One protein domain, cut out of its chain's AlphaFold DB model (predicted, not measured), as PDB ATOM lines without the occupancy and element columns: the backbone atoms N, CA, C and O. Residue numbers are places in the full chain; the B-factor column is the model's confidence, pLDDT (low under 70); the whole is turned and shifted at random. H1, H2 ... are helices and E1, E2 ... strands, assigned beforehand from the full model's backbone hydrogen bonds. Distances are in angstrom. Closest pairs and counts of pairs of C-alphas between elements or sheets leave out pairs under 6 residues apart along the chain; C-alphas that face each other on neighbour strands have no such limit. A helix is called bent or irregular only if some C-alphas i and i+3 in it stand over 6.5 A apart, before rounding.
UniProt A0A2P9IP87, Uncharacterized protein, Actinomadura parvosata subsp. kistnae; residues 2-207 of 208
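This is residues 2 to 207 of the 208 residues of an uncharacterized protein of Actinomadura parvosata subsp. kistnae (UniProt A0A2P9IP87). A sheet of four parallel strands, in the order E1 E2 E3 E4, is the middle of three layers, with helix H3 over one face and helix H10 over the other. The longest helix, H2, has the short H4 at its side, H8 lies farthest from the middle, and residues 108 to 113 stick out. The printed part has 206 residues with ten named helices and four strands, in the order H1 H2 E1 H3 H4 E2 H5 H6 E3 H7 E4 H8 H9 H10; the class is mixed, helices and strands. It is compact, with a radius of gyration of the C-alphas of 16.9 A and spans of 48 by 46 by 33 A.

H1, residues 2 to 10, is close to but not clearly touching H2, residues 17 to 38: the closest C-alphas, of Ala 10 and Asn 19, are 6.7 A apart. E1, residues 44 to 49, is an edge strand, parallel to E2, residues 92 to 98, with N 46 and O 94 2.9 A apart. H3, residues 51 to 67, is on the sheet at a height of 11.3 A, over E1 and E2; its closest C-alpha pair to E2 is Ser 53 and Thr 97, 5.7 A. H4, residues 75 to 81, touches H2 at a shallow tilt of 24 degrees, the same way, closest at the C-alphas of Glu 25 and Val 77, 4.5 A. H5, residues 102 to 108, only just touches H3, with 3 pairs of C-alphas within 8 A, the closest Val 54 and Leu 102, 5.7 A. H6, residues 123 to 127, only grazes the sheet with residues 123 to 126. E3, residues 135 to 140, is parallel to E2, with N 139 and O 97 2.8 A apart. H7, residues 155 to 160, is only just not on the sheet, with 4 pairs of C-alphas within 10 A. E4, residues 163 to 166, is parallel to E3, with N 165 and O 138 2.8 A apart. H8, residues 174 to 177, is not on the sheet; H9, residues 179 to 187, is on it and irregular, C-alphas 183 and 186 being 7.3 A apart. H10, residues 189 to 206, runs along the strands over E2 and E3 at a height of 10.3 A, on the opposite face from H3; its closest C-alpha pair to E2 is Tyr 96 and Val 195, 7.8 A. E1 H3 H4 E2, E2 H5 H6 E3 and E3 H7 E4 are strand-helix-strand units, parallel neighbour strands with helices between, each with a right-handed crossover. Every O i to N i+4 pair is within hydrogen-bond range in H2, H3, H4, H6, H7 and H10, against 4 of 5 in H1, 1 of 3 in H5, with 3 of 4 O i to N i+3 pairs, and 0 of 5 in H9, with 2 of 6; H8 is too short for an i+4 pair.

C-alpha 2, where H1 begins, is at (33.651, 27.270, -21.217). H2 is 30.9 A long, H3 24.6 A and H10 25.3 A; E2 is 16.9 A. H10 ends at C-alpha 206, (-2.612, 45.095, -35.620).

The C-alphas farthest apart, of Gly 69 and Pro 172, are 51.3 A apart. The printed part has no cut; the links H5 to H6 and E3 to H7 are long. The mean pLDDT of the printed part is 86.9, and residues 2 to 7, 109 to 115, 127 to 131 and 170 to 179 hold the 28 under 70.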
ATOM      1  N   LEU A   2      32.642  26.208 -21.429       30.55
ATOM      2  CA  LEU A   2      33.651  27.270 -21.217       30.55
ATOM      3  C   LEU A   2      33.382  28.564 -22.019       30.55
ATOM      4  O   LEU A   2      33.664  29.646 -21.522       30.55
ATOM      5  N   HIS A   3      32.786  28.463 -23.214       39.50
ATOM      6  CA  HIS A   3      32.484  29.628 -24.057       39.50
ATOM      7  C   HIS A   3      31.374  30.535 -23.480       39.50
ATOM      8  O   HIS A   3      31.602  31.723 -23.322       39.50
ATOM      9  N   PHE A   4      30.235  29.978 -23.038       53.34
ATOM     10  CA  PHE A   4      29.112  30.775 -22.504       53.34
ATOM     11  C   PHE A   4      29.448  31.544 -21.217       53.34
ATOM     12  O   PHE A   4      29.073  32.701 -21.076       53.34
ATOM     13  N   GLY A   5      30.161  30.918 -20.272       57.53
ATOM     14  CA  GLY A   5      30.588  31.606 -19.048       57.53
ATOM     15  C   GLY A   5      31.708  32.621 -19.299       57.53
ATOM     16  O   GLY A   5      31.726  33.685 -18.683       57.53
ATOM     17  N   GLY A   6      32.620  32.312 -20.230       61.06
ATOM     18  CA  GLY A   6      33.709  33.204 -20.625       61.06
ATOM     19  C   GLY A   6      33.211  34.509 -21.247       61.06
ATOM     20  O   GLY A   6      33.755  35.566 -20.931       61.06
ATOM     21  N   ASP A   7      32.142  34.450 -22.044       68.44
ATOM     22  CA  ASP A   7      31.537  35.631 -22.668       68.44
ATOM     23  C   ASP A   7      30.969  36.604 -21.624       68.44
ATOM     24  O   ASP A   7      31.196  37.806 -21.728       68.44
ATOM     25  N   ILE A   8      30.327  36.101 -20.562       72.88
ATOM     26  CA  ILE A   8      29.800  36.925 -19.457       72.88
ATOM     27  C   ILE A   8      30.933  37.676 -18.743       72.88
ATOM     28  O   ILE A   8      30.811  38.865 -18.449       72.88
ATOM     29  N   ILE A   9      32.050  36.993 -18.477       72.44
ATOM     30  CA  ILE A   9      33.216  37.583 -17.801       72.44
ATOM     31  C   ILE A   9      33.895  38.615 -18.707       72.44
ATOM     32  O   ILE A   9      34.303  39.686 -18.251       72.44
ATOM     33  N   ALA A  10      34.026  38.289 -19.991       80.12
ATOM     34  CA  ALA A  10      34.723  39.116 -20.961       80.12
ATOM     35  C   ALA A  10      33.867  40.274 -21.500       80.12
ATOM     36  O   ALA A  10      34.414  41.162 -22.156       80.12
ATOM     37  N   TYR A  11      32.561  40.280 -21.227       85.81
ATOM     38  CA  TYR A  11      31.647  41.365 -21.553       85.81
ATOM     39  C   TYR A  11      31.753  42.474 -20.500       85.81
ATOM     40  O   TYR A  11      31.209  42.399 -19.392       85.81
ATOM     41  N   ASP A  12      32.521  43.507 -20.836       83.31
ATOM     42  CA  ASP A  12      32.742  44.675 -19.990       83.31
ATOM     43  C   ASP A  12      33.038  45.896 -20.859       83.31
ATOM     44  O   ASP A  12      34.021  45.916 -21.594       83.31
ATOM     45  N   ARG A  13      32.222  46.942 -20.735       81.69
ATOM     46  CA  ARG A  13      32.403  48.188 -21.484       81.69
ATOM     47  C   ARG A  13      33.743  48.884 -21.207       81.69
ATOM     48  O   ARG A  13      34.324  49.459 -22.118       81.69
ATOM     49  N   GLN A  14      34.211  48.883 -19.960       80.31
ATOM     50  CA  GLN A  14      35.406  49.619 -19.532       80.31
ATOM     51  C   GLN A  14      36.678  48.784 -19.675       80.31
ATOM     52  O   GLN A  14      37.722  49.296 -20.068       80.31
ATOM     53  N   ARG A  15      36.604  47.498 -19.322       76.69
ATOM     54  CA  ARG A  15      37.767  46.601 -19.285       76.69
ATOM     55  C   ARG A  15      37.997  45.870 -20.602       76.69
ATOM     56  O   ARG A  15      39.122  45.447 -20.853       76.69
ATOM     57  N   ASN A  16      36.960  45.692 -21.423       77.25
ATOM     58  CA  ASN A  16      37.048  44.967 -22.689       77.25
ATOM     59  C   ASN A  16      36.017  45.474 -23.714       77.25
ATOM     60  O   ASN A  16      35.080  44.774 -24.113       77.25
ATOM     61  N   GLU A  17      36.228  46.712 -24.160       85.50
ATOM     62  CA  GLU A  17      35.352  47.390 -25.117       85.50
ATOM     63  C   GLU A  17      35.153  46.578 -26.409       85.50
ATOM     64  O   GLU A  17      34.053  46.547 -26.950       85.50
ATOM     65  N   ALA A  18      36.175  45.857 -26.885       89.31
ATOM     66  CA  ALA A  18      36.094  45.089 -28.127       89.31
ATOM     67  C   ALA A  18      34.990  44.017 -28.096       89.31
ATOM     68  O   ALA A  18      34.217  43.908 -29.049       89.31
ATOM     69  N   ASN A  19      34.883  43.259 -26.999       90.31
ATOM     70  CA  ASN A  19      33.848  42.234 -26.846       90.31
ATOM     71  C   ASN A  19      32.459  42.846 -26.645       90.31
ATOM     72  O   ASN A  19      31.484  42.351 -27.210       90.31
ATOM     73  N   TYR A  20      32.377  43.947 -25.893       91.62
ATOM     74  CA  TYR A  20      31.140  44.705 -25.724       91.62
ATOM     75  C   TYR A  20      30.611  45.205 -27.082       91.62
ATOM     76  O   TYR A  20      29.479  44.905 -27.465       91.62
ATOM     77  N   VAL A  21      31.469  45.870 -27.864       95.06
ATOM     78  CA  VAL A  21      31.161  46.363 -29.217       95.06
ATOM     79  C   VAL A  21      30.771  45.212 -30.141       95.06
ATOM     80  O   VAL A  21      29.789  45.336 -30.866       95.06
ATOM     81  N   ALA A  22      31.503  44.095 -30.127       94.38
ATOM     82  CA  ALA A  22      31.226  42.958 -31.004       94.38
ATOM     83  C   ALA A  22      29.864  42.308 -30.709       94.38
ATOM     84  O   ALA A  22      29.130  41.968 -31.641       94.38
ATOM     85  N   ALA A  23      29.498  42.169 -29.430       94.38
ATOM     86  CA  ALA A  23      28.195  41.646 -29.032       94.38
ATOM     87  C   ALA A  23      27.055  42.573 -29.488       94.38
ATOM     88  O   ALA A  23      26.089  42.117 -30.106       94.38
ATOM     89  N   HIS A  24      27.204  43.882 -29.264       97.12
ATOM     90  CA  HIS A  24      26.235  44.894 -29.693       97.12
ATOM     91  C   HIS A  24      26.128  44.980 -31.217       97.12
ATOM     92  O   HIS A  24      25.028  45.067 -31.754       97.12
ATOM     93  N   GLU A  25      27.247  44.902 -31.935       97.62
ATOM     94  CA  GLU A  25      27.277  44.882 -33.398       97.62
ATOM     95  C   GLU A  25      26.562  43.640 -33.951       97.62
ATOM     96  O   GLU A  25      25.797  43.741 -34.912       97.62
ATOM     97  N   SER A  26      26.760  42.473 -33.332       97.19
ATOM     98  CA  SER A  26      26.061  41.238 -33.706       97.19
ATOM     99  C   SER A  26      24.542  41.377 -33.548       97.19
ATOM    100  O   SER A  26      23.793  41.055 -34.479       97.19
ATOM    101  N   LEU A  27      24.091  41.928 -32.412       97.81
ATOM    102  CA  LEU A  27      22.676  42.193 -32.152       97.81
ATOM    103  C   LEU A  27      22.103  43.223 -33.138       97.81
ATOM    104  O   LEU A  27      21.072  42.957 -33.756       97.81
ATOM    105  N   ALA A  28      22.807  44.333 -33.379       98.31
ATOM    106  CA  ALA A  28      22.413  45.359 -34.345       98.31
ATOM    107  C   ALA A  28      22.194  44.776 -35.748       98.31
ATOM    108  O   ALA A  28      21.153  45.004 -36.361       98.31
ATOM    109  N   ARG A  29      23.133  43.953 -36.241       98.31
ATOM    110  CA  ARG A  29      22.995  43.294 -37.551       98.31
ATOM    111  C   ARG A  29      21.817  42.320 -37.585       98.31
ATOM    112  O   ARG A  29      21.186  42.165 -38.629       98.31
ATOM    113  N   ALA A  30      21.550  41.606 -36.491       98.19
ATOM    114  CA  ALA A  30      20.418  40.687 -36.414       98.19
ATOM    115  C   ALA A  30      19.079  41.434 -36.464       98.19
ATOM    116  O   ALA A  30      18.198  41.035 -37.226       98.19
ATOM    117  N   LEU A  31      18.960  42.538 -35.724       98.38
ATOM    118  CA  LEU A  31      17.767  43.377 -35.736       98.38
ATOM    119  C   LEU A  31      17.587  44.106 -37.075       98.38
ATOM    120  O   LEU A  31      16.471  44.164 -37.571       98.38
ATOM    121  N   ALA A  32      18.660  44.571 -37.720       98.06
ATOM    122  CA  ALA A  32      18.581  45.158 -39.062       98.06
ATOM    123  C   ALA A  32      18.027  44.159 -40.093       98.06
ATOM    124  O   ALA A  32      17.092  44.471 -40.826       98.06
ATOM    125  N   ARG A  33      18.509  42.905 -40.083       97.81
ATOM    126  CA  ARG A  33      17.944  41.833 -40.929       97.81
ATOM    127  C   ARG A  33      16.490  41.506 -40.587       97.81
ATOM    128  O   ARG A  33      15.743  41.061 -41.455       97.81
ATOM    129  N   LEU A  34      16.093  41.649 -39.322       97.88
ATOM    130  CA  LEU A  34      14.699  41.483 -38.916       97.88
ATOM    131  C   LEU A  34      13.837  42.628 -39.461       97.88
ATOM    132  O   LEU A  34      12.770  42.357 -40.003       97.88
ATOM    133  N   ALA A  35      14.324  43.868 -39.398       97.44
ATOM    134  CA  ALA A  35      13.663  45.045 -39.957       97.44
ATOM    135  C   ALA A  35      13.460  44.936 -41.474       97.44
ATOM    136  O   ALA A  35      12.381  45.250 -41.967       97.44
ATOM    137  N   GLU A  36      14.445  44.413 -42.210       97.00
ATOM    138  CA  GLU A  36      14.316  44.149 -43.652       97.00
ATOM    139  C   GLU A  36      13.171  43.175 -43.976       97.00
ATOM    140  O   GLU A  36      12.522  43.304 -45.011       97.00
ATOM    141  N   LYS A  37      12.910  42.200 -43.096       97.06
ATOM    142  CA  LYS A  37      11.873  41.175 -43.299       97.06
ATOM    143  C   LYS A  37      10.496  41.597 -42.797       97.06
ATOM    144  O   LYS A  37       9.499  41.289 -43.441       97.06
ATOM    145  N   ALA A  38      10.440  42.226 -41.627       94.88
ATOM    146  CA  ALA A  38       9.196  42.567 -40.939       94.88
ATOM    147  C   ALA A  38       8.699  43.986 -41.263       94.88
ATOM    148  O   ALA A  38       7.523  44.283 -41.062       94.88
ATOM    149  N   GLY A  39       9.578  44.849 -41.777       95.38
ATOM    150  CA  GLY A  39       9.353  46.281 -41.935       95.38
ATOM    151  C   GLY A  39       9.891  47.075 -40.745       95.38
ATOM    152  O   GLY A  39       9.796  46.655 -39.595       95.38
ATOM    153  N   ASP A  40      10.435  48.261 -41.019       95.00
ATOM    154  CA  ASP A  40      11.123  49.073 -40.006       95.00
ATOM    155  C   ASP A  40      10.209  49.582 -38.880       95.00
ATOM    156  O   ASP A  40      10.636  49.803 -37.752       95.00
ATOM    157  N   ALA A  41       8.921  49.739 -39.180       91.75
ATOM    158  CA  ALA A  41       7.911  50.179 -38.228       91.75
ATOM    159  C   ALA A  41       7.263  49.023 -37.443       91.75
ATOM    160  O   ALA A  41       6.345  49.285 -36.659       91.75
ATOM    161  N   ALA A  42       7.681  47.772 -37.673       93.38
ATOM    162  CA  ALA A  42       7.084  46.608 -37.031       93.38
ATOM    163  C   ALA A  42       7.363  46.604 -35.516       93.38
ATOM    164  O   ALA A  42       8.506  46.831 -35.105       93.38
ATOM    165  N   PRO A  43       6.351  46.315 -34.675       94.81
ATOM    166  CA  PRO A  43       6.557  46.123 -33.245       94.81
ATOM    167  C   PRO A  43       7.541  44.982 -32.968       94.81
ATOM    168  O   PRO A  43       7.362  43.857 -33.439       94.81
ATOM    169  N   LEU A  44       8.582  45.277 -32.196       97.00
ATOM    170  CA  LEU A  44       9.633  44.339 -31.835       97.00
ATOM    171  C   LEU A  44       9.251  43.579 -30.559       97.00
ATOM    172  O   LEU A  44       8.932  44.174 -29.528       97.00
ATOM    173  N   CYS A  45       9.334  42.253 -30.628       97.44
ATOM    174  CA  CYS A  45       9.298  41.367 -29.472       97.44
ATOM    175  C   CYS A  45      10.683  40.751 -29.263       97.44
ATOM    176  O   CYS A  45      11.273  40.223 -30.208       97.44
ATOM    177  N   VAL A  46      11.182  40.792 -28.029       98.25
ATOM    178  CA  VAL A  46      12.451  40.171 -27.645       98.25
ATOM    179  C   VAL A  46      12.217  39.163 -26.525       98.25
ATOM    180  O   VAL A  46      11.689  39.510 -25.472       98.25
ATOM    181  N   LEU A  47      12.647  37.919 -26.747       97.44
ATOM    182  CA  LEU A  47      12.766  36.889 -25.715       97.44
ATOM    183  C   LEU A  47      14.250  36.742 -25.382       97.44
ATOM    184  O   LEU A  47      15.037  36.286 -26.212       97.44
ATOM    185  N   ALA A  48      14.631  37.152 -24.180       96.12
ATOM    186  CA  ALA A  48      16.009  37.236 -23.739       96.12
ATOM    187  C   ALA A  48      16.245  36.303 -22.548       96.12
ATOM    188  O   ALA A  48      15.666  36.464 -21.477       96.12
ATOM    189  N   HIS A  49      17.116  35.317 -22.744       94.44
ATOM    190  CA  HIS A  49      17.465  34.331 -21.727       94.44
ATOM    191  C   HIS A  49      18.868  34.582 -21.184       94.44
ATOM    192  O   HIS A  49      19.782  34.840 -21.972       94.44
ATOM    193  N   SER A  50      19.051  34.449 -19.866       92.69
ATOM    194  CA  SER A  50      20.369  34.531 -19.230       92.69
ATOM    195  C   SER A  50      21.108  35.816 -19.630       92.69
ATOM    196  O   SER A  50      20.515  36.889 -19.656       92.69
ATOM    197  N   PHE A  51      22.380  35.726 -20.016       90.88
ATOM    198  CA  PHE A  51      23.183  36.835 -20.532       90.88
ATOM    199  C   PHE A  51      22.513  37.633 -21.666       90.88
ATOM    200  O   PHE A  51      22.750  38.833 -21.796       90.88
ATOM    201  N   GLY A  52      21.636  37.010 -22.457       93.12
ATOM    202  CA  GLY A  52      20.861  37.714 -23.472       93.12
ATOM    203  C   GLY A  52      20.019  38.857 -22.896       93.12
ATOM    204  O   GLY A  52      19.842  39.863 -23.579       93.12
ATOM    205  N   SER A  53      19.538  38.752 -21.649       94.81
ATOM    206  CA  SER A  53      18.782  39.834 -21.000       94.81
ATOM    207  C   SER A  53      19.661  41.043 -20.689       94.81
ATOM    208  O   SER A  53      19.250  42.173 -20.942       94.81
ATOM    209  N   VAL A  54      20.890  40.805 -20.225       92.75
ATOM    210  CA  VAL A  54      21.902  41.845 -19.995       92.75
ATOM    211  C   VAL A  54      22.277  42.515 -21.309       92.75
ATOM    212  O   VAL A  54      22.211  43.735 -21.409       92.75
ATOM    213  N   LEU A  55      22.597  41.724 -22.338       94.25
ATOM    214  CA  LEU A  55      22.981  42.249 -23.646       94.25
ATOM    215  C   LEU A  55      21.879  43.125 -24.259       94.25
ATOM    216  O   LEU A  55      22.172  44.206 -24.758       94.25
ATOM    217  N   VAL A  56      20.620  42.676 -24.221       96.69
ATOM    218  CA  VAL A  56      19.484  43.448 -24.752       96.69
ATOM    219  C   VAL A  56      19.256  44.722 -23.942       96.69
ATOM    220  O   VAL A  56      19.066  45.782 -24.538       96.69
ATOM    221  N   SER A  57      19.298  44.637 -22.608       94.50
ATOM    222  CA  SER A  57      19.134  45.799 -21.730       94.50
ATOM    223  C   SER A  57      20.208  46.849 -21.999       94.50
ATOM    224  O   SER A  57      19.879  47.998 -22.275       94.50
ATOM    225  N   ASP A  58      21.481  46.454 -21.999       94.06
ATOM    226  CA  ASP A  58      22.602  47.354 -22.273       94.06
ATOM    227  C   ASP A  58      22.530  47.939 -23.686       94.06
ATOM    228  O   ASP A  58      22.774  49.127 -23.874       94.06
ATOM    229  N   TYR A  59      22.182  47.122 -24.686       96.25
ATOM    230  CA  TYR A  59      22.054  47.575 -26.069       96.25
ATOM    231  C   TYR A  59      21.005  48.676 -26.203       96.25
ATOM    232  O   TYR A  59      21.284  49.716 -26.801       96.25
ATOM    233  N   VAL A  60      19.812  48.467 -25.638       96.75
ATOM    234  CA  VAL A  60      18.718  49.446 -25.694       96.75
ATOM    235  C   VAL A  60      19.032  50.668 -24.825       96.75
ATOM    236  O   VAL A  60      18.810  51.792 -25.275       96.75
ATOM    237  N   TYR A  61      19.609  50.478 -23.635       94.31
ATOM    238  CA  TYR A  61      20.066  51.570 -22.771       94.31
ATOM    239  C   TYR A  61      21.042  52.487 -23.512       94.31
ATOM    240  O   TYR A  61      20.850  53.703 -23.542       94.31
ATOM    241  N   ASP A  62      22.040  51.913 -24.188       94.44
ATOM    242  CA  ASP A  62      23.025  52.665 -24.960       94.44
ATOM    243  C   ASP A  62      22.376  53.501 -26.071       94.44
ATOM    244  O   ASP A  62      22.776  54.654 -26.277       94.44
ATOM    245  N   GLN A  63      21.356  52.966 -26.757       95.06
ATOM    246  CA  GLN A  63      20.587  53.733 -27.747       95.06
ATOM    247  C   GLN A  63      19.859  54.910 -27.093       95.06
ATOM    248  O   GLN A  63      19.998  56.049 -27.543       95.06
ATOM    249  N   GLN A  64      19.113  54.653 -26.020       94.81
ATOM    250  CA  GLN A  64      18.295  55.660 -25.341       94.81
ATOM    251  C   GLN A  64      19.145  56.787 -24.754       94.81
ATOM    252  O   GLN A  64      18.866  57.965 -24.967       94.81
ATOM    253  N   GLU A  65      20.234  56.445 -24.077       92.50
ATOM    254  CA  GLU A  65      21.185  57.420 -23.556       92.50
ATOM    255  C   GLU A  65      21.875  58.203 -24.677       92.50
ATOM    256  O   GLU A  65      22.185  59.386 -24.507       92.50
ATOM    257  N   THR A  66      22.075  57.577 -25.842       92.88
ATOM    258  CA  THR A  66      22.588  58.281 -27.018       92.88
ATOM    259  C   THR A  66      21.601  59.312 -27.552       92.88
ATOM    260  O   THR A  66      22.006  60.429 -27.878       92.88
ATOM    261  N   LEU A  67      20.301  59.005 -27.554       90.06
ATOM    262  CA  LEU A  67      19.246  59.976 -27.870       90.06
ATOM    263  C   LEU A  67      19.179  61.119 -26.843       90.06
ATOM    264  O   LEU A  67      18.853  62.249 -27.200       90.06
ATOM    265  N   ARG A  68      19.552  60.857 -25.583       92.38
ATOM    266  CA  ARG A  68      19.664  61.863 -24.509       92.38
ATOM    267  C   ARG A  68      20.983  62.653 -24.535       92.38
ATOM    268  O   ARG A  68      21.242  63.447 -23.635       92.38
ATOM    269  N   GLY A  69      21.810  62.469 -25.567       92.19
ATOM    270  CA  GLY A  69      23.015  63.265 -25.813       92.19
ATOM    271  C   GLY A  69      24.320  62.659 -25.295       92.19
ATOM    272  O   GLY A  69      25.376  63.271 -25.458       92.19
ATOM    273  N   ARG A  70      24.301  61.455 -24.705       90.56
ATOM    274  CA  ARG A  70      25.542  60.729 -24.391       90.56
ATOM    275  C   ARG A  70      26.103  60.100 -25.668       90.56
ATOM    276  O   ARG A  70      25.378  59.780 -26.596       90.56
ATOM    277  N   LYS A  71      27.414  59.888 -25.755       90.69
ATOM    278  CA  LYS A  71      28.008  59.175 -26.899       90.69
ATOM    279  C   LYS A  71      28.309  57.732 -26.504       90.69
ATOM    280  O   LYS A  71      29.467  57.400 -26.270       90.69
ATOM    281  N   LEU A  72      27.266  56.907 -26.358       91.81
ATOM    282  CA  LEU A  72      27.437  55.528 -25.888       91.81
ATOM    283  C   LEU A  72      27.552  54.507 -27.018       91.81
ATOM    284  O   LEU A  72      28.347  53.583 -26.886       91.81
ATOM    285  N   VAL A  73      26.824  54.702 -28.120       95.00
ATOM    286  CA  VAL A  73      26.776  53.753 -29.243       95.00
ATOM    287  C   VAL A  73      27.996  53.910 -30.164       95.00
ATOM    288  O   VAL A  73      28.123  54.958 -30.817       95.00
ATOM    289  N   PRO A  74      28.860  52.882 -30.279       94.75
ATOM    290  CA  PRO A  74      30.034  52.898 -31.151       94.75
ATOM    291  C   PRO A  74      29.667  52.969 -32.640       94.75
ATOM    292  O   PRO A  74      28.645  52.430 -33.071       94.75
ATOM    293  N   ASP A  75      30.544  53.554 -33.461       95.31
ATOM    294  CA  ASP A  75      30.281  53.776 -34.893       95.31
ATOM    295  C   ASP A  75      30.037  52.476 -35.673       95.31
ATOM    296  O   ASP A  75      29.199  52.448 -36.572       95.31
ATOM    297  N   ARG A  76      30.700  51.371 -35.301       96.12
ATOM    298  CA  ARG A  76      30.475  50.055 -35.932       96.12
ATOM    299  C   ARG A  76      29.069  49.523 -35.665       96.12
ATOM    300  O   ARG A  76      28.424  49.010 -36.574       96.12
ATOM    301  N   VAL A  77      28.574  49.700 -34.439       97.50
ATOM    302  CA  VAL A  77      27.207  49.321 -34.058       97.50
ATOM    303  C   VAL A  77      26.205  50.209 -34.804       97.50
ATOM    304  O   VAL A  77      25.247  49.701 -35.381       97.50
ATOM    305  N   ARG A  78      26.466  51.524 -34.883       96.38
ATOM    306  CA  ARG A  78      25.649  52.487 -35.646       96.38
ATOM    307  C   ARG A  78      25.575  52.140 -37.133       96.38
ATOM    308  O   ARG A  78      24.502  52.175 -37.725       96.38
ATOM    309  N   ALA A  79      26.703  51.778 -37.734       96.75
ATOM    310  CA  ALA A  79      26.748  51.337 -39.120       96.75
ATOM    311  C   ALA A  79      25.954  50.035 -39.327       96.75
ATOM    312  O   ALA A  79      25.266  49.899 -40.333       96.75
ATOM    313  N   ALA A  80      26.010  49.104 -38.369       96.94
ATOM    314  CA  ALA A  80      25.293  47.832 -38.434       96.94
ATOM    315  C   ALA A  80      23.764  47.963 -38.331       96.94
ATOM    316  O   ALA A  80      23.057  47.203 -38.989       96.94
ATOM    317  N   MET A  81      23.253  48.895 -37.520       94.75
ATOM    318  CA  MET A  81      21.808  49.163 -37.397       94.75
ATOM    319  C   MET A  81      21.263  50.056 -38.528       94.75
ATOM    320  O   MET A  81      20.068  50.031 -38.822       94.75
ATOM    321  N   GLY A  82      22.121  50.874 -39.147       91.88
ATOM    322  CA  GLY A  82      21.716  51.865 -40.142       91.88
ATOM    323  C   GLY A  82      20.712  52.880 -39.585       91.88
ATOM    324  O   GLY A  82      20.828  53.352 -38.453       91.88
ATOM    325  N   THR A  83      19.707  53.228 -40.388       91.75
ATOM    326  CA  THR A  83      18.628  54.154 -40.005       91.75
ATOM    327  C   THR A  83      17.365  53.442 -39.523       91.75
ATOM    328  O   THR A  83      16.347  54.106 -39.342       91.75
ATOM    329  N   SER A  84      17.416  52.135 -39.261       95.25
ATOM    330  CA  SER A  84      16.244  51.356 -38.851       95.25
ATOM    331  C   SER A  84      15.801  51.667 -37.412       95.25
ATOM    332  O   SER A  84      16.587  51.513 -36.475       95.25
ATOM    333  N   ALA A  85      14.547  52.090 -37.230       95.19
ATOM    334  CA  ALA A  85      13.920  52.272 -35.918       95.19
ATOM    335  C   ALA A  85      13.840  50.948 -35.140       95.19
ATOM    336  O   ALA A  85      14.186  50.894 -33.956       95.19
ATOM    337  N   LEU A  86      13.482  49.851 -35.817       97.06
ATOM    338  CA  LEU A  86      13.463  48.519 -35.207       97.06
ATOM    339  C   LEU A  86      14.860  48.097 -34.741       97.06
ATOM    340  O   LEU A  86      15.018  47.637 -33.610       97.06
ATOM    341  N   ALA A  87      15.895  48.305 -35.562       97.38
ATOM    342  CA  ALA A  87      17.270  47.964 -35.195       97.38
ATOM    343  C   ALA A  87      17.821  48.804 -34.037       97.38
ATOM    344  O   ALA A  87      18.675  48.327 -33.287       97.38
ATOM    345  N   ARG A  88      17.305  50.022 -33.848       95.88
ATOM    346  CA  ARG A  88      17.580  50.867 -32.676       95.88
ATOM    347  C   ARG A  88      16.754  50.495 -31.441       95.88
ATOM    348  O   ARG A  88      16.920  51.113 -30.396       95.88
ATOM    349  N   GLY A  89      15.871  49.501 -31.531       95.94
ATOM    350  CA  GLY A  89      14.977  49.119 -30.436       95.94
ATOM    351  C   GLY A  89      13.857  50.130 -30.173       95.94
ATOM    352  O   GLY A  89      13.158  50.017 -29.169       95.94
ATOM    353  N   GLU A  90      13.644  51.103 -31.062       95.56
ATOM    354  CA  GLU A  90      12.620  52.140 -30.883       95.56
ATOM    355  C   GLU A  90      11.207  51.557 -30.970       95.56
ATOM    356  O   GLU A  90      10.288  52.058 -30.323       95.56
ATOM    357  N   THR A  91      11.048  50.455 -31.709       95.75
ATOM    358  CA  THR A  91       9.779  49.736 -31.857       95.75
ATOM    359  C   THR A  91       9.569  48.626 -30.815       95.75
ATOM    360  O   THR A  91       8.665  47.807 -30.982       95.75
ATOM    361  N   LEU A  92      10.380  48.560 -29.748       97.25
ATOM    362  CA  LEU A  92      10.265  47.537 -28.699       97.25
ATOM    363  C   LEU A  92       8.893  47.591 -28.010       97.25
ATOM    364  O   LEU A  92       8.590  48.540 -27.293       97.25
ATOM    365  N   ALA A  93       8.082  46.555 -28.217       96.31
ATOM    366  CA  ALA A  93       6.724  46.433 -27.684       96.31
ATOM    367  C   ALA A  93       6.577  45.281 -26.680       96.31
ATOM    368  O   ALA A  93       5.717  45.335 -25.806       96.31
ATOM    369  N   TRP A  94       7.416  44.246 -26.770       97.56
ATOM    370  CA  TRP A  94       7.422  43.143 -25.809       97.56
ATOM    371  C   TRP A  94       8.843  42.778 -25.419       97.56
ATOM    372  O   TRP A  94       9.677  42.522 -26.290       97.56
ATOM    373  N   LEU A  95       9.096  42.704 -24.116       98.19
ATOM    374  CA  LEU A  95      10.364  42.248 -23.568       98.19
ATOM    375  C   LEU A  95      10.118  41.126 -22.561       98.19
ATOM    376  O   LEU A  95       9.568  41.331 -21.484       98.19
ATOM    377  N   TYR A  96      10.553  39.924 -22.901       98.19
ATOM    378  CA  TYR A  96      10.474  38.774 -22.014       98.19
ATOM    379  C   TYR A  96      11.874  38.411 -21.563       98.19
ATOM    380  O   TYR A  96      12.679  37.945 -22.368       98.19
ATOM    381  N   THR A  97      12.173  38.625 -20.287       97.00
ATOM    382  CA  THR A  97      13.436  38.187 -19.691       97.00
ATOM    383  C   THR A  97      13.217  36.877 -18.948       97.00
ATOM    384  O   THR A  97      12.194  36.698 -18.294       97.00
ATOM    385  N   MET A  98      14.145  35.934 -19.086       95.06
ATOM    386  CA  MET A  98      14.031  34.586 -18.522       95.06
ATOM    387  C   MET A  98      15.366  34.174 -17.919       95.06
ATOM    388  O   MET A  98      16.393  34.299 -18.592       95.06
ATOM    389  N   GLY A  99      15.376  33.689 -16.680       92.56
ATOM    390  CA  GLY A  99      16.631  33.328 -16.014       92.56
ATOM    391  C   GLY A  99      17.603  34.513 -15.956       92.56
ATOM    392  O   GLY A  99      18.768  34.378 -16.311       92.56
ATOM    393  N   SER A 100      17.103  35.720 -15.689       92.69
ATOM    394  CA  SER A 100      17.823  36.965 -15.975       92.69
ATOM    395  C   SER A 100      18.804  37.363 -14.862       92.69
ATOM    396  O   SER A 100      18.345  37.698 -13.768       92.69
ATOM    397  N   PRO A 101      20.119  37.484 -15.144       91.06
ATOM    398  CA  PRO A 101      21.094  37.970 -14.172       91.06
ATOM    399  C   PRO A 101      21.119  39.493 -14.026       91.06
ATOM    400  O   PRO A 101      21.977  40.000 -13.312       91.06
ATOM    401  N   LEU A 102      20.198  40.239 -14.652       89.25
ATOM    402  CA  LEU A 102      20.154  41.710 -14.599       89.25
ATOM    403  C   LEU A 102      20.193  42.272 -13.168       89.25
ATOM    404  O   LEU A 102      20.902  43.242 -12.912       89.25
ATOM    405  N   ALA A 103      19.490  41.631 -12.231       88.25
ATOM    406  CA  ALA A 103      19.487  42.027 -10.823       88.25
ATOM    407  C   ALA A 103      20.862  41.917 -10.151       88.25
ATOM    408  O   ALA A 103      21.217  42.750  -9.328       88.25
ATOM    409  N   LEU A 104      21.645  40.893 -10.496       86.00
ATOM    410  CA  LEU A 104      23.015  40.748 -10.007       86.00
ATOM    411  C   LEU A 104      23.974  41.649 -10.786       86.00
ATOM    412  O   LEU A 104      24.936  42.174 -10.233       86.00
ATOM    413  N   TRP A 105      23.707  41.836 -12.078       83.00
ATOM    414  CA  TRP A 105      24.513  42.655 -12.970       83.00
ATOM    415  C   TRP A 105      24.524  44.125 -12.551       83.00
ATOM    416  O   TRP A 105      25.573  44.765 -12.615       83.00
ATOM    417  N   SER A 106      23.398  44.646 -12.052       74.50
ATOM    418  CA  SER A 106      23.305  46.019 -11.536       74.50
ATOM    419  C   SER A 106      24.257  46.276 -10.359       74.50
ATOM    420  O   SER A 106      24.752  47.388 -10.207       74.50
ATOM    421  N   LEU A 107      24.609  45.242  -9.584       74.25
ATOM    422  CA  LEU A 107      25.549  45.336  -8.460       74.25
ATOM    423  C   LEU A 107      27.019  45.452  -8.895       74.25
ATOM    424  O   LEU A 107      27.879  45.774  -8.076       74.25
ATOM    425  N   ARG A 108      27.340  45.181 -10.168       71.12
ATOM    426  CA  ARG A 108      28.724  45.178 -10.677       71.12
ATOM    427  C   ARG A 108      29.373  46.564 -10.658       71.12
ATOM    428  O   ARG A 108      30.599  46.659 -10.709       71.12
ATOM    429  N   TYR A 109      28.583  47.631 -10.605       63.50
ATOM    430  CA  TYR A 109      29.072  48.984 -10.814       63.50
ATOM    431  C   TYR A 109      28.874  49.865  -9.563       63.50
ATOM    432  O   TYR A 109      27.754  50.305  -9.311       63.50
ATOM    433  N   PRO A 110      29.950  50.173  -8.805       49.22
ATOM    434  CA  PRO A 110      29.879  50.857  -7.503       49.22
ATOM    435  C   PRO A 110      29.256  52.260  -7.526       49.22
ATOM    436  O   PRO A 110      28.698  52.690  -6.524       49.22
ATOM    437  N   ASP A 111      29.341  52.952  -8.668       53.06
ATOM    438  CA  ASP A 111      28.896  54.342  -8.849       53.06
ATOM    439  C   ASP A 111      27.778  54.488  -9.903       53.06
ATOM    440  O   ASP A 111      27.446  55.604 -10.320       53.06
ATOM    441  N   ALA A 112      27.253  53.387 -10.455       48.44
ATOM    442  CA  ALA A 112      26.581  53.491 -11.744       48.44
ATOM    443  C   ALA A 112      25.081  53.748 -11.680       48.44
ATOM    444  O   ALA A 112      24.282  52.882 -11.359       48.44
ATOM    445  N   THR A 113      24.756  54.867 -12.314       50.72
ATOM    446  CA  THR A 113      23.598  55.150 -13.182       50.72
ATOM    447  C   THR A 113      23.186  54.052 -14.203       50.72
ATOM    448  O   THR A 113      22.307  54.301 -15.033       50.72
ATOM    449  N   LEU A 114      23.825  52.869 -14.180       50.94
ATOM    450  CA  LEU A 114      23.425  51.619 -14.860       50.94
ATOM    451  C   LEU A 114      22.467  50.781 -13.987       50.94
ATOM    452  O   LEU A 114      21.993  49.729 -14.400       50.94
ATOM    453  N   ASP A 115      22.160  51.269 -12.785       59.50
ATOM    454  CA  ASP A 115      21.070  50.841 -11.909       59.50
ATOM    455  C   ASP A 115      19.676  51.219 -12.442       59.50
ATOM    456  O   ASP A 115      18.663  50.924 -11.806       59.50
ATOM    457  N   LYS A 116      19.601  51.876 -13.604       78.31
ATOM    458  CA  LYS A 116      18.341  52.277 -14.221       78.31
ATOM    459  C   LYS A 116      17.922  51.270 -15.290       78.31
ATOM    460  O   LYS A 116      18.734  50.943 -16.156       78.31
ATOM    461  N   PRO A 117      16.662  50.807 -15.269       90.94
ATOM    462  CA  PRO A 117      16.118  50.047 -16.383       90.94
ATOM    463  C   PRO A 117      16.122  50.893 -17.661       90.94
ATOM    464  O   PRO A 117      16.176  52.124 -17.615       90.94
ATOM    465  N   ILE A 118      15.992  50.223 -18.802       94.38
ATOM    466  CA  ILE A 118      15.611  50.883 -20.052       94.38
ATOM    467  C   ILE A 118      14.216  51.504 -19.918       94.38
ATOM    468  O   ILE A 118      13.362  50.968 -19.209       94.38
ATOM    469  N   ASP A 119      13.958  52.586 -20.648       94.81
ATOM    470  CA  ASP A 119      12.590  53.064 -20.846       94.81
ATOM    471  C   ASP A 119      11.837  52.051 -21.717       94.81
ATOM    472  O   ASP A 119      12.307  51.671 -22.794       94.81
ATOM    473  N   PHE A 120      10.677  51.606 -21.250       95.00
ATOM    474  CA  PHE A 120       9.828  50.640 -21.925       95.00
ATOM    475  C   PHE A 120       8.357  51.114 -21.918       95.00
ATOM    476  O   PHE A 120       7.878  51.613 -20.900       95.00
ATOM    477  N   PRO A 121       7.593  50.926 -23.013       94.88
ATOM    478  CA  PRO A 121       8.026  50.406 -24.312       94.88
ATOM    479  C   PRO A 121       8.925  51.406 -25.058       94.88
ATOM    480  O   PRO A 121       9.135  52.533 -24.609       94.88
ATOM    481  N   GLY A 122       9.475  50.992 -26.199       92.56
ATOM    482  CA  GLY A 122      10.307  51.855 -27.035       92.56
ATOM    483  C   GLY A 122       9.570  53.136 -27.468       92.56
ATOM    484  O   GLY A 122       8.339  53.135 -27.581       92.56
ATOM    485  N   PRO A 123      10.291  54.246 -27.720       89.75
ATOM    486  CA  PRO A 123       9.702  55.567 -27.963       89.75
ATOM    487  C   PRO A 123       8.697  55.606 -29.122       89.75
ATOM    488  O   PRO A 123       7.691  56.312 -29.026       89.75
ATOM    489  N   ASP A 124       8.903  54.815 -30.177       88.00
ATOM    490  CA  ASP A 124       7.969  54.747 -31.303       88.00
ATOM    491  C   ASP A 124       6.669  54.027 -30.929       88.00
ATOM    492  O   ASP A 124       5.610  54.365 -31.454       88.00
ATOM    493  N   ILE A 125       6.721  53.068 -30.003       88.06
ATOM    494  CA  ILE A 125       5.537  52.376 -29.473       88.06
ATOM    495  C   ILE A 125       4.831  53.211 -28.408       88.06
ATOM    496  O   ILE A 125       3.610  53.158 -28.326       88.06
ATOM    497  N   ALA A 126       5.568  53.982 -27.607       76.25
ATOM    498  CA  ALA A 126       4.996  54.858 -26.587       76.25
ATOM    499  C   ALA A 126       4.330  56.105 -27.200       76.25
ATOM    500  O   ALA A 126       3.242  56.511 -26.785       76.25
ATOM    501  N   GLY A 127       4.984  56.725 -28.192       62.91
ATOM    502  CA  GLY A 127       4.528  57.959 -28.841       62.91
ATOM    503  C   GLY A 127       3.366  57.740 -29.808       62.91
ATOM    504  O   GLY A 127       2.445  58.559 -29.890       62.91
ATOM    505  N   ARG A 128       3.344  56.595 -30.498       67.38
ATOM    506  CA  ARG A 128       2.131  56.101 -31.148       67.38
ATOM    507  C   ARG A 128       1.260  55.600 -30.000       67.38
ATOM    508  O   ARG A 128       1.612  54.594 -29.418       67.38
ATOM    509  N   ARG A 129       0.159  56.260 -29.623       51.72
ATOM    510  CA  ARG A 129      -0.804  55.713 -28.637       51.72
ATOM    511  C   ARG A 129      -1.433  54.417 -29.174       51.72
ATOM    512  O   ARG A 129      -2.592  54.399 -29.577       51.72
ATOM    513  N   THR A 130      -0.652  53.353 -29.279       56.19
ATOM    514  CA  THR A 130      -1.084  52.068 -29.789       56.19
ATOM    515  C   THR A 130      -1.848  51.399 -28.664       56.19
ATOM    516  O   THR A 130      -1.384  51.344 -27.529       56.19
ATOM    517  N   ALA A 131      -3.026  50.860 -28.960       62.03
ATOM    518  CA  ALA A 131      -3.722  49.969 -28.035       62.03
ATOM    519  C   ALA A 131      -3.041  48.579 -27.960       62.03
ATOM    520  O   ALA A 131      -3.635  47.605 -27.496       62.03
ATOM    521  N   LEU A 132      -1.768  48.492 -28.381       80.12
ATOM    522  CA  LEU A 132      -0.902  47.357 -28.124       80.12
ATOM    523  C   LEU A 132      -0.660  47.265 -26.622       80.12
ATOM    524  O   LEU A 132      -0.077  48.156 -26.007       80.12
ATOM    525  N   GLN A 133      -1.088  46.147 -26.050       86.69
ATOM    526  CA  GLN A 133      -0.794  45.772 -24.672       86.69
ATOM    527  C   GLN A 133       0.676  45.348 -24.576       86.69
ATOM    528  O   GLN A 133       0.991  44.160 -24.529       86.69
ATOM    529  N   SER A 134       1.563  46.341 -24.648       93.06
ATOM    530  CA  SER A 134       3.006  46.170 -24.510       93.06
ATOM    531  C   SER A 134       3.331  45.732 -23.086       93.06
ATOM    532  O   SER A 134       2.741  46.246 -22.135       93.06
ATOM    533  N   GLU A 135       4.266  44.800 -22.930       95.69
ATOM    534  CA  GLU A 135       4.657  44.310 -21.608       95.69
ATOM    535  C   GLU A 135       6.128  43.909 -21.536       95.69
ATOM    536  O   GLU A 135       6.692  43.324 -22.467       95.69
ATOM    537  N   TRP A 136       6.724  44.198 -20.383       97.75
ATOM    538  CA  TRP A 136       7.980  43.615 -19.953       97.75
ATOM    539  C   TRP A 136       7.709  42.632 -18.816       97.75
ATOM    540  O   TRP A 136       7.403  43.036 -17.692       97.75
ATOM    541  N   VAL A 137       7.823  41.334 -19.101       98.00
ATOM    542  CA  VAL A 137       7.666  40.280 -18.093       98.00
ATOM    543  C   VAL A 137       9.007  39.606 -17.824       98.00
ATOM    544  O   VAL A 137       9.645  39.086 -18.739       98.00
ATOM    545  N   ASN A 138       9.413  39.592 -16.557       97.50
ATOM    546  CA  ASN A 138      10.589  38.877 -16.087       97.50
ATOM    547  C   ASN A 138      10.180  37.547 -15.448       97.50
ATOM    548  O   ASN A 138       9.644  37.504 -14.340       97.50
ATOM    549  N   PHE A 139      10.432  36.456 -16.162       96.69
ATOM    550  CA  PHE A 139      10.260  35.100 -15.670       96.69
ATOM    551  C   PHE A 139      11.502  34.669 -14.891       96.69
ATOM    552  O   PHE A 139      12.618  34.683 -15.419       96.69
ATOM    553  N   HIS A 140      11.299  34.246 -13.651       94.56
ATOM    554  CA  HIS A 140      12.357  33.709 -12.804       94.56
ATOM    555  C   HIS A 140      11.862  32.452 -12.096       94.56
ATOM    556  O   HIS A 140      10.697  32.354 -11.722       94.56
ATOM    557  N   ASP A 141      12.757  31.499 -11.930       90.81
ATOM    558  CA  ASP A 141      12.569  30.328 -11.097       90.81
ATOM    559  C   ASP A 141      13.262  30.593  -9.753       90.81
ATOM    560  O   ASP A 141      14.437  30.968  -9.762       90.81
ATOM    561  N   PRO A 142      12.578  30.460  -8.602       87.31
ATOM    562  CA  PRO A 142      13.200  30.644  -7.291       87.31
ATOM    563  C   PRO A 142      14.436  29.763  -7.034       87.31
ATOM    564  O   PRO A 142      15.280  30.152  -6.223       87.31
ATOM    565  N   ASP A 143      14.566  28.617  -7.714       85.25
ATOM    566  CA  ASP A 143      15.724  27.717  -7.603       85.25
ATOM    567  C   ASP A 143      16.900  28.131  -8.521       85.25
ATOM    568  O   ASP A 143      18.017  27.605  -8.412       85.25
ATOM    569  N   ASP A 144      16.687  29.100  -9.418       85.88
ATOM    570  CA  ASP A 144      17.713  29.674 -10.286       85.88
ATOM    571  C   ASP A 144      18.449  30.827  -9.593       85.88
ATOM    572  O   ASP A 144      18.032  31.982  -9.610       85.88
ATOM    573  N   VAL A 145      19.621  30.527  -9.036       84.75
ATOM    574  CA  VAL A 145      20.478  31.496  -8.324       84.75
ATOM    575  C   VAL A 145      20.977  32.660  -9.183       84.75
ATOM    576  O   VAL A 145      21.546  33.610  -8.650       84.75
ATOM    577  N   ALA A 146      20.833  32.585 -10.506       82.69
ATOM    578  CA  ALA A 146      21.169  33.681 -11.401       82.69
ATOM    579  C   ALA A 146      19.955  34.561 -11.731       82.69
ATOM    580  O   ALA A 146      20.139  35.579 -12.389       82.69
ATOM    581  N   ALA A 147      18.740  34.207 -11.302       88.94
ATOM    582  CA  ALA A 147      17.508  34.879 -11.687       88.94
ATOM    583  C   ALA A 147      16.768  35.437 -10.471       88.94
ATOM    584  O   ALA A 147      16.294  34.704  -9.610       88.94
ATOM    585  N   TYR A 148      16.611  36.757 -10.433       90.69
ATOM    586  CA  TYR A 148      15.880  37.437  -9.366       90.69
ATOM    587  C   TYR A 148      14.785  38.345  -9.939       90.69
ATOM    588  O   TYR A 148      14.870  38.763 -11.101       90.69
ATOM    589  N   PRO A 149      13.762  38.678  -9.130       93.62
ATOM    590  CA  PRO A 149      12.809  39.728  -9.460       93.62
ATOM    591  C   PRO A 149      13.507  41.060  -9.774       93.62
ATOM    592  O   PRO A 149      14.450  41.446  -9.080       93.62
ATOM    593  N   LEU A 150      13.025  41.784 -10.785       93.62
ATOM    594  CA  LEU A 150      13.578  43.077 -11.196       93.62
ATOM    595  C   LEU A 150      12.833  44.261 -10.573       93.62
ATOM    596  O   LEU A 150      13.469  45.234 -10.182       93.62
ATOM    597  N   ARG A 151      11.503  44.200 -10.430       94.44
ATOM    598  CA  ARG A 151      10.702  45.295  -9.850       94.44
ATOM    599  C   ARG A 151      11.173  45.698  -8.445       94.44
ATOM    600  O   ARG A 151      11.255  46.899  -8.197       94.44
ATOM    601  N   PRO A 152      11.535  44.766  -7.535       92.44
ATOM    602  CA  PRO A 152      11.994  45.125  -6.193       92.44
ATOM    603  C   PRO A 152      13.361  45.817  -6.142       92.44
ATOM    604  O   PRO A 152      13.756  46.266  -5.070       92.44
ATOM    605  N   LEU A 153      14.088  45.917  -7.263       87.69
ATOM    606  CA  LEU A 153      15.370  46.627  -7.313       87.69
ATOM    607  C   LEU A 153      15.205  48.136  -7.092       87.69
ATOM    608  O   LEU A 153      16.147  48.796  -6.658       87.69
ATOM    609  N   GLY A 154      14.017  48.690  -7.359       88.38
ATOM    610  CA  GLY A 154      13.684  50.066  -7.008       88.38
ATOM    611  C   GLY A 154      12.549  50.666  -7.843       88.38
ATOM    612  O   GLY A 154      12.086  50.046  -8.804       88.38
ATOM    613  N   PRO A 155      12.133  51.912  -7.537       90.38
ATOM    614  CA  PRO A 155      10.983  52.553  -8.182       90.38
ATOM    615  C   PRO A 155      11.097  52.668  -9.705       90.38
ATOM    616  O   PRO A 155      10.093  52.594 -10.404       90.38
ATOM    617  N   ALA A 156      12.314  52.835 -10.235       90.50
ATOM    618  CA  ALA A 156      12.527  52.899 -11.677       90.50
ATOM    619  C   ALA A 156      12.193  51.556 -12.349       90.50
ATOM    620  O   ALA A 156      11.442  51.531 -13.319       90.50
ATOM    621  N   TYR A 157      12.687  50.432 -11.815       92.31
ATOM    622  CA  TYR A 157      12.352  49.099 -12.330       92.31
ATOM    623  C   TYR A 157      10.874  48.774 -12.156       92.31
ATOM    624  O   TYR A 157      10.266  48.215 -13.064       92.31
ATOM    625  N   GLU A 158      10.274  49.157 -11.031       93.31
ATOM    626  CA  GLU A 158       8.844  48.964 -10.795       93.31
ATOM    627  C   GLU A 158       7.964  49.649 -11.857       93.31
ATOM    628  O   GLU A 158       6.926  49.105 -12.238       93.31
ATOM    629  N   GLN A 159       8.390  50.817 -12.351       94.12
ATOM    630  CA  GLN A 159       7.690  51.565 -13.399       94.12
ATOM    631  C   GLN A 159       7.820  50.925 -14.785       94.12
ATOM    632  O   GLN A 159       6.862  50.967 -15.553       94.12
ATOM    633  N   GLN A 160       8.984  50.354 -15.110       95.19
ATOM    634  CA  GLN A 160       9.273  49.839 -16.457       95.19
ATOM    635  C   GLN A 160       8.914  48.355 -16.624       95.19
ATOM    636  O   GLN A 160       8.438  47.937 -17.679       95.19
ATOM    637  N   VAL A 161       9.122  47.538 -15.587       96.38
ATOM    638  CA  VAL A 161       8.871  46.093 -15.625       96.38
ATOM    639  C   VAL A 161       7.408  45.833 -15.296       96.38
ATOM    640  O   VAL A 161       6.975  45.969 -14.153       96.38
ATOM    641  N   THR A 162       6.633  45.402 -16.289       96.94
ATOM    642  CA  THR A 162       5.199  45.122 -16.137       96.94
ATOM    643  C   THR A 162       4.928  44.064 -15.072       96.94
ATOM    644  O   THR A 162       4.019  44.238 -14.262       96.94
ATOM    645  N   MET A 163       5.708  42.979 -15.036       96.94
ATOM    646  CA  MET A 163       5.501  41.890 -14.079       96.94
ATOM    647  C   MET A 163       6.777  41.079 -13.838       96.94
ATOM    648  O   MET A 163       7.436  40.663 -14.785       96.94
ATOM    649  N   ASP A 164       7.061  40.765 -12.574       96.94
ATOM    650  CA  ASP A 164       7.919  39.634 -12.217       96.94
ATOM    651  C   ASP A 164       7.042  38.401 -12.021       96.94
ATOM    652  O   ASP A 164       6.123  38.410 -11.200       96.94
ATOM    653  N   ARG A 165       7.308  37.339 -12.776       95.81
ATOM    654  CA  ARG A 165       6.554  36.092 -12.701       95.81
ATOM    655  C   ARG A 165       7.458  34.961 -12.248       95.81
ATOM    656  O   ARG A 165       8.291  34.487 -13.017       95.81
ATOM    657  N   ALA A 166       7.246  34.524 -11.011       93.00
ATOM    658  CA  ALA A 166       7.817  33.276 -10.535       93.00
ATOM    659  C   ALA A 166       7.219  32.112 -11.339       93.00
ATOM    660  O   ALA A 166       5.999  32.053 -11.549       93.00
ATOM    661  N   ILE A 167       8.071  31.212 -11.805       89.88
ATOM    662  CA  ILE A 167       7.687  29.951 -12.434       89.88
ATOM    663  C   ILE A 167       8.432  28.807 -11.762       89.88
ATOM    664  O   ILE A 167       9.447  29.022 -11.116       89.88
ATOM    665  N   GLU A 168       7.919  27.598 -11.941       85.50
ATOM    666  CA  GLU A 168       8.655  26.379 -11.634       85.50
ATOM    667  C   GLU A 168       8.936  25.703 -12.969       85.50
ATOM    668  O   GLU A 168       8.023  25.144 -13.588       85.50
ATOM    669  N   VAL A 169      10.173  25.772 -13.443       78.12
ATOM    670  CA  VAL A 169      10.571  25.070 -14.658       78.12
ATOM    671  C   VAL A 169      10.656  23.587 -14.296       78.12
ATOM    672  O   VAL A 169      11.574  23.143 -13.614       78.12
ATOM    673  N   ARG A 170       9.659  22.800 -14.709       69.88
ATOM    674  CA  ARG A 170       9.535  21.382 -14.322       69.88
ATOM    675  C   ARG A 170      10.086  20.440 -15.391       69.88
ATOM    676  O   ARG A 170       9.874  20.636 -16.583       69.88
ATOM    677  N   GLY A 171      10.682  19.330 -14.958       64.44
ATOM    678  CA  GLY A 171      11.021  18.210 -15.834       64.44
ATOM    679  C   GLY A 171      11.360  16.925 -15.068       64.44
ATOM    680  O   GLY A 171      11.399  16.929 -13.839       64.44
ATOM    681  N   PRO A 172      11.566  15.794 -15.769       55.81
ATOM    682  CA  PRO A 172      11.536  14.449 -15.175       55.81
ATOM    683  C   PRO A 172      12.780  14.066 -14.349       55.81
ATOM    684  O   PRO A 172      12.974  12.893 -14.043       55.81
ATOM    685  N   TRP A 173      13.649  15.017 -14.005       62.28
ATOM    686  CA  TRP A 173      14.991  14.743 -13.479       62.28
ATOM    687  C   TRP A 173      15.298  15.649 -12.262       62.28
ATOM    688  O   TRP A 173      14.648  16.672 -12.093       62.28
ATOM    689  N   PRO A 174      16.288  15.359 -11.399       58.56
ATOM    690  CA  PRO A 174      16.559  16.189 -10.221       58.56
ATOM    691  C   PRO A 174      17.191  17.589 -10.454       58.56
ATOM    692  O   PRO A 174      17.162  18.365  -9.502       58.56
ATOM    693  N   PRO A 175      17.742  18.003 -11.626       61.44
ATOM    694  CA  PRO A 175      18.357  19.324 -11.758       61.44
ATOM    695  C   PRO A 175      17.347  20.486 -11.777       61.44
ATOM    696  O   PRO A 175      17.777  21.625 -11.635       61.44
ATOM    697  N   PHE A 176      16.039  20.219 -11.905       58.00
ATOM    698  CA  PHE A 176      14.968  21.231 -11.912       58.00
ATOM    699  C   PHE A 176      14.677  21.845 -10.531       58.00
ATOM    700  O   PHE A 176      13.864  22.748 -10.437       58.00
ATOM    701  N   GLN A 177      15.345  21.363  -9.478       59.12
ATOM    702  CA  GLN A 177      15.322  21.930  -8.118       59.12
ATOM    703  C   GLN A 177      16.713  22.439  -7.708       59.12
ATOM    704  O   GLN A 177      17.120  22.380  -6.547       59.12
ATOM    705  N   THR A 178      17.532  22.796  -8.699       64.88
ATOM    706  CA  THR A 178      18.926  23.196  -8.506       64.88
ATOM    707  C   THR A 178      19.270  24.322  -9.481       64.88
ATOM    708  O   THR A 178      18.589  24.468 -10.496       64.88
ATOM    709  N   PRO A 179      20.403  25.024  -9.299       64.31
ATOM    710  CA  PRO A 179      20.898  26.017 -10.261       64.31
ATOM    711  C   PRO A 179      21.033  25.521 -11.714       64.31
ATOM    712  O   PRO A 179      21.157  26.317 -12.642       64.31
ATOM    713  N   LEU A 180      21.014  24.202 -11.942       70.44
ATOM    714  CA  LEU A 180      21.004  23.594 -13.271       70.44
ATOM    715  C   LEU A 180      19.655  23.734 -14.000       70.44
ATOM    716  O   LEU A 180      19.565  23.282 -15.139       70.44
ATOM    717  N   VAL A 181      18.638  24.354 -13.390       72.81
ATOM    718  CA  VAL A 181      17.352  24.695 -14.022       72.81
ATOM    719  C   VAL A 181      17.487  25.806 -15.074       72.81
ATOM    720  O   VAL A 181      16.751  25.850 -16.061       72.81
ATOM    721  N   HIS A 182      18.509  26.652 -14.923       82.06
ATOM    722  CA  HIS A 182      18.773  27.835 -15.737       82.06
ATOM    723  C   HIS A 182      18.661  27.660 -17.270       82.06
ATOM    724  O   HIS A 182      18.048  28.509 -17.909       82.06
ATOM    725  N   PRO A 183      19.187  26.608 -17.930       81.44
ATOM    726  CA  PRO A 183      19.054  26.443 -19.382       81.44
ATOM    727  C   PRO A 183      17.653  26.005 -19.850       81.44
ATOM    728  O   PRO A 183      17.396  26.017 -21.055       81.44
ATOM    729  N   PHE A 184      16.750  25.610 -18.947       83.00
ATOM    730  CA  PHE A 184      15.498  24.931 -19.300       83.00
ATOM    731  C   PHE A 184      14.273  25.846 -19.437       83.00
ATOM    732  O   PHE A 184      13.215  25.360 -19.833       83.00
ATOM    733  N   TYR A 185      14.397  27.161 -19.223       87.88
ATOM    734  CA  TYR A 185      13.285  28.116 -19.407       87.88
ATOM    735  C   TYR A 185      12.636  28.018 -20.795       87.88
ATOM    736  O   TYR A 185      11.425  28.151 -20.928       87.88
ATOM    737  N   TRP A 186      13.426  27.717 -21.832       88.19
ATOM    738  CA  TRP A 186      12.926  27.540 -23.199       88.19
ATOM    739  C   TRP A 186      11.952  26.368 -23.366       88.19
ATOM    740  O   TRP A 186      11.204  26.322 -24.341       88.19
ATOM    741  N   THR A 187      11.981  25.412 -22.440       85.81
ATOM    742  CA  THR A 187      11.134  24.215 -22.468       85.81
ATOM    743  C   THR A 187       9.861  24.369 -21.641       85.81
ATOM    744  O   THR A 187       8.993  23.498 -21.707       85.81
ATOM    745  N   ASP A 188       9.713  25.472 -20.898       88.44
ATOM    746  CA  ASP A 188       8.538  25.695 -20.065       88.44
ATOM    747  C   ASP A 188       7.316  26.079 -20.914       88.44
ATOM    748  O   ASP A 188       7.222  27.169 -21.487       88.44
ATOM    749  N   GLY A 189       6.352  25.160 -20.996       87.31
ATOM    750  CA  GLY A 189       5.138  25.356 -21.786       87.31
ATOM    751  C   GLY A 189       4.253  26.491 -21.268       87.31
ATOM    752  O   GLY A 189       3.623  27.177 -22.070       87.31
ATOM    753  N   THR A 190       4.240  26.739 -19.955       88.38
ATOM    754  CA  THR A 190       3.414  27.794 -19.346       88.38
ATOM    755  C   THR A 190       3.941  29.180 -19.711       88.38
ATOM    756  O   THR A 190       3.159  30.087 -20.012       88.38
ATOM    757  N   LEU A 191       5.264  29.346 -19.715       92.50
ATOM    758  CA  LEU A 191       5.953  30.541 -20.180       92.50
ATOM    759  C   LEU A 191       5.654  30.771 -21.659       92.50
ATOM    760  O   LEU A 191       5.166  31.843 -22.023       92.50
ATOM    761  N   MET A 192       5.893  29.764 -22.505       94.44
ATOM    762  CA  MET A 192       5.695  29.901 -23.951       94.44
ATOM    763  C   MET A 192       4.235  30.170 -24.311       94.44
ATOM    764  O   MET A 192       3.955  30.978 -25.196       94.44
ATOM    765  N   GLU A 193       3.289  29.563 -23.595       94.38
ATOM    766  CA  GLU A 193       1.869  29.851 -23.756       94.38
ATOM    767  C   GLU A 193       1.531  31.291 -23.349       94.38
ATOM    768  O   GLU A 193       0.774  31.964 -24.053       94.38
ATOM    769  N   ALA A 194       2.094  31.794 -22.247       93.75
ATOM    770  CA  ALA A 194       1.880  33.171 -21.813       93.75
ATOM    771  C   ALA A 194       2.375  34.178 -22.864       93.75
ATOM    772  O   ALA A 194       1.615  35.067 -23.262       93.75
ATOM    773  N   VAL A 195       3.597  33.983 -23.372       95.62
ATOM    774  CA  VAL A 195       4.173  34.799 -24.451       95.62
ATOM    775  C   VAL A 195       3.316  34.702 -25.715       95.62
ATOM    776  O   VAL A 195       2.887  35.719 -26.261       95.62
ATOM    777  N   GLY A 196       2.984  33.485 -26.152       96.44
ATOM    778  CA  GLY A 196       2.179  33.253 -27.350       96.44
ATOM    779  C   GLY A 196       0.793  33.897 -27.274       96.44
ATOM    780  O   GLY A 196       0.338  34.500 -28.247       96.44
ATOM    781  N   ARG A 197       0.127  33.843 -26.114       95.56
ATOM    782  CA  ARG A 197      -1.170  34.504 -25.893       95.56
ATOM    783  C   ARG A 197      -1.064  36.024 -25.992       95.56
ATOM    784  O   ARG A 197      -1.967  36.639 -26.559       95.56
ATOM    785  N   SER A 198      -0.008  36.621 -25.449       94.94
ATOM    786  CA  SER A 198       0.214  38.068 -25.517       94.94
ATOM    787  C   SER A 198       0.471  38.527 -26.954       94.94
ATOM    788  O   SER A 198      -0.238  39.394 -27.473       94.94
ATOM    789  N   LEU A 199       1.365  37.833 -27.664       94.19
ATOM    790  CA  LEU A 199       1.658  38.115 -29.069       94.19
ATOM    791  C   LEU A 199       0.442  37.904 -29.977       94.19
ATOM    792  O   LEU A 199       0.192  38.722 -30.858       94.19
ATOM    793  N   ALA A 200      -0.369  36.869 -29.741       94.25
ATOM    794  CA  ALA A 200      -1.600  36.648 -30.500       94.25
ATOM    795  C   ALA A 200      -2.620  37.783 -30.306       94.25
ATOM    796  O   ALA A 200      -3.305  38.168 -31.257       94.25
ATOM    797  N   LYS A 201      -2.727  38.346 -29.094       92.19
ATOM    798  CA  LYS A 201      -3.560  39.535 -28.842       92.19
ATOM    799  C   LYS A 201      -3.012  40.755 -29.579       92.19
ATOM    800  O   LYS A 201      -3.783  41.439 -30.247       92.19
ATOM    801  N   GLY A 202      -1.700  40.987 -29.504       91.12
ATOM    802  CA  GLY A 202      -1.027  42.061 -30.237       91.12
ATOM    803  C   GLY A 202      -1.247  41.959 -31.746       91.12
ATOM    804  O   GLY A 202      -1.631  42.933 -32.386       91.12
ATOM    805  N   TRP A 203      -1.109  40.757 -32.305       90.12
ATOM    806  CA  TRP A 203      -1.333  40.503 -33.724       90.12
ATOM    807  C   TRP A 203      -2.772  40.806 -34.155       90.12
ATOM    808  O   TRP A 203      -2.958  41.505 -35.147       90.12
ATOM    809  N   ARG A 204      -3.784  40.355 -33.397       90.88
ATOM    810  CA  ARG A 204      -5.201  40.670 -33.680       90.88
ATOM    811  C   ARG A 204      -5.489  42.164 -33.623       90.88
ATOM    812  O   ARG A 204      -6.332  42.650 -34.359       90.88
ATOM    813  N   HIS A 205      -4.805  42.890 -32.743       87.06
ATOM    814  CA  HIS A 205      -4.958  44.337 -32.662       87.06
ATOM    815  C   HIS A 205      -4.382  45.051 -33.894       87.06
ATOM    816  O   HIS A 205      -4.947  46.035 -34.359       87.06
ATOM    817  N   LEU A 206      -3.271  44.544 -34.433       86.25
ATOM    818  CA  LEU A 206      -2.612  45.095 -35.620       86.25
ATOM    819  C   LEU A 206      -3.273  44.670 -36.939       86.25
ATOM    820  O   LEU A 206      -3.060  45.329 -37.953       86.25
ATOM    821  N   ASN A 207      -4.045  43.581 -36.928       84.88
ATOM    822  CA  ASN A 207      -4.687  42.980 -38.101       84.88
ATOM    823  C   ASN A 207      -6.190  42.763 -37.819       84.88
ATOM    824  O   ASN A 207      -6.581  41.630 -37.521       84.88
TER     825      ASN A 207